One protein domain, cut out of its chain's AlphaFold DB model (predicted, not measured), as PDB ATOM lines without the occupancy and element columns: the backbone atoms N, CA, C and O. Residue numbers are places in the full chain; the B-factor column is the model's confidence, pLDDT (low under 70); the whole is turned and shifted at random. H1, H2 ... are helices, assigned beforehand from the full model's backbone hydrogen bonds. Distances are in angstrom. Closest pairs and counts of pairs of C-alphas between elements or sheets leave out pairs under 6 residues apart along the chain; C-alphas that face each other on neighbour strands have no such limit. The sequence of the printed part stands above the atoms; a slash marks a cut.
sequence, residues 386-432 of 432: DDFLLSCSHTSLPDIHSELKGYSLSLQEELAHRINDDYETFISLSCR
ATOM      1  N   ASP A 386    -132.600  67.361  29.779       78.44
ATOM      2  CA  ASP A 386    -132.863  67.941  31.098       78.44
ATOM      3  C   ASP A 386    -133.184  69.437  30.984       78.44
ATOM      4  O   ASP A 386    -134.141  69.911  31.592       78.44
ATOM      5  N   ASP A 387    -132.447  70.165  30.140       79.50
ATOM      6  CA  ASP A 387    -132.678  71.596  29.907       79.50
ATOM      7  C   ASP A 387    -134.031  71.846  29.217       79.50
ATOM      8  O   ASP A 387    -134.746  72.781  29.581       79.50
ATOM      9  N   PHE A 388    -134.421  70.975  28.279       82.06
ATOM     10  CA  PHE A 388    -135.722  71.031  27.605       82.06
ATOM     11  C   PHE A 388    -136.893  70.709  28.552       82.06
ATOM     12  O   PHE A 388    -137.906  71.408  28.583       82.06
ATOM     13  N   LEU A 389    -136.766  69.670  29.384       77.19
ATOM     14  CA  LEU A 389    -137.806  69.338  30.366       77.19
ATOM     15  C   LEU A 389    -137.941  70.426  31.441       77.19
ATOM     16  O   LEU A 389    -139.048  70.683  31.914       77.19
ATOM     17  N   LEU A 390    -136.843  71.100  31.795       76.00
ATOM     18  CA  LEU A 390    -136.869  72.261  32.684       76.00
ATOM     19  C   LEU A 390    -137.539  73.479  32.033       76.00
ATOM     20  O   LEU A 390    -138.257  74.195  32.728       76.00
ATOM     21  N   SER A 391    -137.379  73.705  30.723       74.56
ATOM     22  CA  SER A 391    -138.096  74.788  30.027       74.56
ATOM     23  C   SER A 391    -139.604  74.543  29.923       74.56
ATOM     24  O   SER A 391    -140.388  75.492  29.928       74.56
ATOM     25  N   CYS A 392    -140.025  73.277  29.911       71.00
ATOM     26  CA  CYS A 392    -141.428  72.864  29.858       71.00
ATOM     27  C   CYS A 392    -141.970  72.406  31.224       71.00
ATOM     28  O   CYS A 392    -142.976  71.704  31.277       71.00
ATOM     29  N   SER A 393    -141.348  72.804  32.343       71.25
ATOM     30  CA  SER A 393    -141.689  72.301  33.690       71.25
ATOM     31  C   SER A 393    -143.123  72.601  34.155       71.25
ATOM     32  O   SER A 393    -143.552  72.118  35.201       71.25
ATOM     33  N   HIS A 394    -143.838  73.452  33.422       65.19
ATOM     34  CA  HIS A 394    -145.219  73.859  33.659       65.19
ATOM     35  C   HIS A 394    -146.240  73.022  32.858       65.19
ATOM     36  O   HIS A 394    -147.441  73.160  33.085       65.19
ATOM     37  N   THR A 395    -145.772  72.140  31.971       68.88
ATOM     38  CA  THR A 395    -146.569  71.233  31.135       68.88
ATOM     39  C   THR A 395    -146.436  69.803  31.669       68.88
ATOM     40  O   THR A 395    -145.360  69.392  32.110       68.88
ATOM     41  N   SER A 396    -147.519  69.017  31.676       73.88
ATOM     42  CA  SER A 396    -147.455  67.636  32.172       73.88
ATOM     43  C   SER A 396    -146.652  66.736  31.219       73.88
ATOM     44  O   SER A 396    -146.613  66.964  30.012       73.88
ATOM     45  N   LEU A 397    -146.014  65.681  31.736       70.00
ATOM     46  CA  LEU A 397    -145.263  64.715  30.914       70.00
ATOM     47  C   LEU A 397    -146.098  64.089  29.772       70.00
ATOM     48  O   LEU A 397    -145.582  63.995  28.656       70.00
ATOM     49  N   PRO A 398    -147.361  63.673  30.002       67.88
ATOM     50  CA  PRO A 398    -148.251  63.223  28.929       67.88
ATOM     51  C   PRO A 398    -148.495  64.282  27.848       67.88
ATOM     52  O   PRO A 398    -148.478  63.951  26.661       67.88
ATOM     53  N   ASP A 399    -148.658  65.545  28.240       68.50
ATOM     54  CA  ASP A 399    -148.903  66.648  27.307       68.50
ATOM     55  C   ASP A 399    -147.647  66.979  26.494       68.50
ATOM     56  O   ASP A 399    -147.731  67.090  25.275       68.50
ATOM     57  N   ILE A 400    -146.465  67.009  27.128       77.94
ATOM     58  CA  ILE A 400    -145.171  67.159  26.434       77.94
ATOM     59  C   ILE A 400    -144.998  66.047  25.393       77.94
ATOM     60  O   ILE A 400    -144.567  66.286  24.266       77.94
ATOM     61  N   HIS A 401    -145.356  64.811  25.745       74.94
ATOM     62  CA  HIS A 401    -145.283  63.683  24.823       74.94
ATOM     63  C   HIS A 401    -146.270  63.820  23.649       74.94
ATOM     64  O   HIS A 401    -145.925  63.476  22.516       74.94
ATOM     65  N   SER A 402    -147.473  64.344  23.897       73.38
ATOM     66  CA  SER A 402    -148.461  64.640  22.854       73.38
ATOM     67  C   SER A 402    -147.982  65.757  21.916       73.38
ATOM     68  O   SER A 402    -148.002  65.590  20.696       73.38
ATOM     69  N   GLU A 403    -147.449  66.852  22.463       78.44
ATOM     70  CA  GLU A 403    -146.916  67.971  21.679       78.44
ATOM     71  C   GLU A 403    -145.715  67.559  20.825       78.44
ATOM     72  O   GLU A 403    -145.649  67.910  19.648       78.44
ATOM     73  N   LEU A 404    -144.792  66.759  21.370       79.94
ATOM     74  CA  LEU A 404    -143.655  66.232  20.609       79.94
ATOM     75  C   LEU A 404    -144.103  65.318  19.463       79.94
ATOM     76  O   LEU A 404    -143.515  65.353  18.380       79.94
ATOM     77  N   LYS A 405    -145.155  64.514  19.666       77.56
ATOM     78  CA  LYS A 405    -145.746  63.706  18.590       77.56
ATOM     79  C   LYS A 405    -146.392  64.577  17.515       77.56
ATOM     80  O   LYS A 405    -146.144  64.337  16.335       77.56
ATOM     81  N   GLY A 406    -147.162  65.592  17.908       74.69
ATOM     82  CA  GLY A 406    -147.765  66.548  16.976       74.69
ATOM     83  C   GLY A 406    -146.715  67.318  16.172       74.69
ATOM     84  O   GLY A 406    -146.824  67.438  14.954       74.69
ATOM     85  N   TYR A 407    -145.643  67.766  16.828       80.38
ATOM     86  CA  TYR A 407    -144.525  68.440  16.172       80.38
ATOM     87  C   TYR A 407    -143.770  67.515  15.203       80.38
ATOM     88  O   TYR A 407    -143.438  67.916  14.088       80.38
ATOM     89  N   SER A 408    -143.559  66.250  15.580       79.38
ATOM     90  CA  SER A 408    -142.962  65.232  14.702       79.38
ATOM     91  C   SER A 408    -143.797  64.986  13.439       79.38
ATOM     92  O   SER A 408    -143.244  64.905  12.344       79.38
ATOM     93  N   LEU A 409    -145.128  64.928  13.565       75.69
ATOM     94  CA  LEU A 409    -146.044  64.810  12.424       75.69
ATOM     95  C   LEU A 409    -145.958  66.032  11.500       75.69
ATOM     96  O   LEU A 409    -145.802  65.872  10.292       75.69
ATOM     97  N   SER A 410    -145.954  67.244  12.062       75.56
ATOM     98  CA  SER A 410    -145.784  68.481  11.287       75.56
ATOM     99  C   SER A 410    -144.461  68.506  10.514       75.56
ATOM    100  O   SER A 410    -144.439  68.878   9.342       75.56
ATOM    101  N   LEU A 411    -143.364  68.058  11.134       81.44
ATOM    102  CA  LEU A 411    -142.067  67.919  10.471       81.44
ATOM    103  C   LEU A 411    -142.100  66.891   9.332       81.44
ATOM    104  O   LEU A 411    -141.467  67.104   8.299       81.44
ATOM    105  N   GLN A 412    -142.817  65.778   9.505       81.50
ATOM    106  CA  GLN A 412    -142.968  64.760   8.463       81.50
ATOM    107  C   GLN A 412    -143.762  65.287   7.263       81.50
ATOM    108  O   GLN A 412    -143.365  65.038   6.124       81.50
ATOM    109  N   GLU A 413    -144.833  66.044   7.502       79.06
ATOM    110  CA  GLU A 413    -145.616  66.692   6.445       79.06
ATOM    111  C   GLU A 413    -144.799  67.753   5.698       79.06
ATOM    112  O   GLU A 413    -144.777  67.758   4.466       79.06
ATOM    113  N   GLU A 414    -144.064  68.611   6.415       81.62
ATOM    114  CA  GLU A 414    -143.224  69.639   5.788       81.62
ATOM    115  C   GLU A 414    -142.075  69.013   4.979       81.62
ATOM    116  O   GLU A 414    -141.749  69.468   3.879       81.62
ATOM    117  N   LEU A 415    -141.482  67.924   5.481       81.00
ATOM    118  CA  LEU A 415    -140.464  67.165   4.756       81.00
ATOM    119  C   LEU A 415    -141.045  66.530   3.487       81.00
ATOM    120  O   LEU A 415    -140.418  66.607   2.430       81.00
ATOM    121  N   ALA A 416    -142.235  65.930   3.567       80.19
ATOM    122  CA  ALA A 416    -142.918  65.371   2.405       80.19
ATOM    123  C   ALA A 416    -143.217  66.455   1.358       80.19
ATOM    124  O   ALA A 416    -142.971  66.235   0.171       80.19
ATOM    125  N   HIS A 417    -143.655  67.641   1.794       78.25
ATOM    126  CA  HIS A 417    -143.878  68.790   0.918       78.25
ATOM    127  C   HIS A 417    -142.586  69.231   0.219       78.25
ATOM    128  O   HIS A 417    -142.563  69.336  -1.004       78.25
ATOM    129  N   ARG A 418    -141.481  69.413   0.959       75.06
ATOM    130  CA  ARG A 418    -140.181  69.789   0.370       75.06
ATOM    131  C   ARG A 418    -139.650  68.744  -0.604       75.06
ATOM    132  O   ARG A 418    -139.131  69.105  -1.654       75.06
ATOM    133  N   ILE A 419    -139.789  67.457  -0.282       80.75
ATOM    134  CA  ILE A 419    -139.397  66.372  -1.191       80.75
ATOM    135  C   ILE A 419    -140.212  66.452  -2.484       80.75
ATOM    136  O   ILE A 419    -139.656  66.265  -3.565       80.75
ATOM    137  N   ASN A 420    -141.511  66.734  -2.386       73.56
ATOM    138  CA  ASN A 420    -142.382  66.840  -3.547       73.56
ATOM    139  C   ASN A 420    -142.054  68.081  -4.401       73.56
ATOM    140  O   ASN A 420    -141.941  67.956  -5.619       73.56
ATOM    141  N   ASP A 421    -141.788  69.232  -3.774       74.00
ATOM    142  CA  ASP A 421    -141.327  70.458  -4.448       74.00
ATOM    143  C   ASP A 421    -139.990  70.244  -5.182       74.00
ATOM    144  O   ASP A 421    -139.815  70.661  -6.333       74.00
ATOM    145  N   ASP A 422    -139.042  69.549  -4.546       74.69
ATOM    146  CA  ASP A 422    -137.754  69.205  -5.151       74.69
ATOM    147  C   ASP A 422    -137.925  68.213  -6.314       74.69
ATOM    148  O   ASP A 422    -137.249  68.336  -7.342       74.69
ATOM    149  N   TYR A 423    -138.864  67.264  -6.210       74.44
ATOM    150  CA  TYR A 423    -139.223  66.350  -7.300       74.44
ATOM    151  C   TYR A 423    -139.845  67.086  -8.491       74.44
ATOM    152  O   TYR A 423    -139.451  66.834  -9.635       74.44
ATOM    153  N   GLU A 424    -140.774  68.017  -8.262       68.94
ATOM    154  CA  GLU A 424    -141.351  68.843  -9.329       68.94
ATOM    155  C   GLU A 424    -140.285  69.717  -9.998       68.94
ATOM    156  O   GLU A 424    -140.209  69.795 -11.230       68.94
ATOM    157  N   THR A 425    -139.388  70.300  -9.200       69.62
ATOM    158  CA  THR A 425    -138.254  71.085  -9.696       69.62
ATOM    159  C   THR A 425    -137.320  70.218 -10.550       69.62
ATOM    160  O   THR A 425    -136.928  70.628 -11.647       69.62
ATOM    161  N   PHE A 426    -137.025  68.986 -10.127       66.00
ATOM    162  CA  PHE A 426    -136.205  68.034 -10.880       66.00
ATOM    163  C   PHE A 426    -136.857  67.595 -12.202       66.00
ATOM    164  O   PHE A 426    -136.187  67.552 -13.240       66.00
ATOM    165  N   ILE A 427    -138.166  67.329 -12.204       62.59
ATOM    166  CA  ILE A 427    -138.936  66.992 -13.414       62.59
ATOM    167  C   ILE A 427    -138.973  68.185 -14.383       62.59
ATOM    168  O   ILE A 427    -138.815  68.017 -15.594       62.59
ATOM    169  N   SER A 428    -139.103  69.413 -13.871       64.00
ATOM    170  CA  SER A 428    -139.096  70.629 -14.694       64.00
ATOM    171  C   SER A 428    -137.739  70.905 -15.366       64.00
ATOM    172  O   SER A 428    -137.693  71.415 -16.487       64.00
ATOM    173  N   LEU A 429    -136.632  70.513 -14.721       57.88
ATOM    174  CA  LEU A 429    -135.266  70.623 -15.250       57.88
ATOM    175  C   LEU A 429    -134.925  69.531 -16.272       57.88
ATOM    176  O   LEU A 429    -134.102  69.764 -17.154       57.88
ATOM    177  N   SER A 430    -135.555  68.358 -16.179       53.03
ATOM    178  CA  SER A 430    -135.337  67.228 -17.096       53.03
ATOM    179  C   SER A 430    -136.223  67.264 -18.355       53.03
ATOM    180  O   SER A 430    -136.000  66.487 -19.281       53.03
ATOM    181  N   CYS A 431    -137.162  68.215 -18.433       51.81
ATOM    182  CA  CYS A 431    -138.006  68.498 -19.601       51.81
ATOM    183  C   CYS A 431    -137.536  69.704 -20.454       51.81
ATOM    184  O   CYS A 431    -138.316  70.204 -21.269       51.81
ATOM    185  N   ARG A 432    -136.292  70.183 -20.285       44.72
ATOM    186  CA  ARG A 432    -135.671  71.216 -21.139       44.72
ATOM    187  C   ARG A 432    -134.669  70.657 -22.137       44.72
ATOM    188  O   ARG A 432    -133.882  69.769 -21.750       44.72
TER     189      ARG A 432
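Overview. This is residues 386 to 432 of the 432 residues of the protein "Component of oligomeric Golgi complex 2" of Coniophora puteana (strain RWD-64-598) (UniProt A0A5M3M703). One long, nearly straight helix, H2, makes almost the whole length, and a short helix, H1, is set off to one side of its first end, joined by a small loop; residues 401 to 432 stick out free. The printed part has 47 residues with two named helices, H1 then H2, and no named strand; the class is all helix. It is extended, with a radius of gyration of the C-alphas of 18.0 A, and spans 55 by 18 by 11 A.

Arrangement. Look first at H2, residues 397 to 430, then at H1, residues 386 to 391: the two are apart, with no C-alpha of the one within 8 A of the other. A tight link of 5 residues joins them. In both helices every O i to N i+4 pair is within hydrogen-bond range.

Along the chain. Find C-alpha 397 at (-145.263, 64.715, 30.914); from there H2 runs 49.1 A to C-alpha 430 at (-135.337, 67.228, -17.096). H1 begins at C-alpha 386, (-132.863, 67.941, 31.098), and measures 8.7 A.

Size, cuts and confidence. The C-alphas farthest apart, His 394 and Arg 432, are 55.7 A apart. The printed part has no cut and ends at the chain's last residue. Look for pLDDT under 70 at residues 394 to 395, 398 to 399 and 424 to 432.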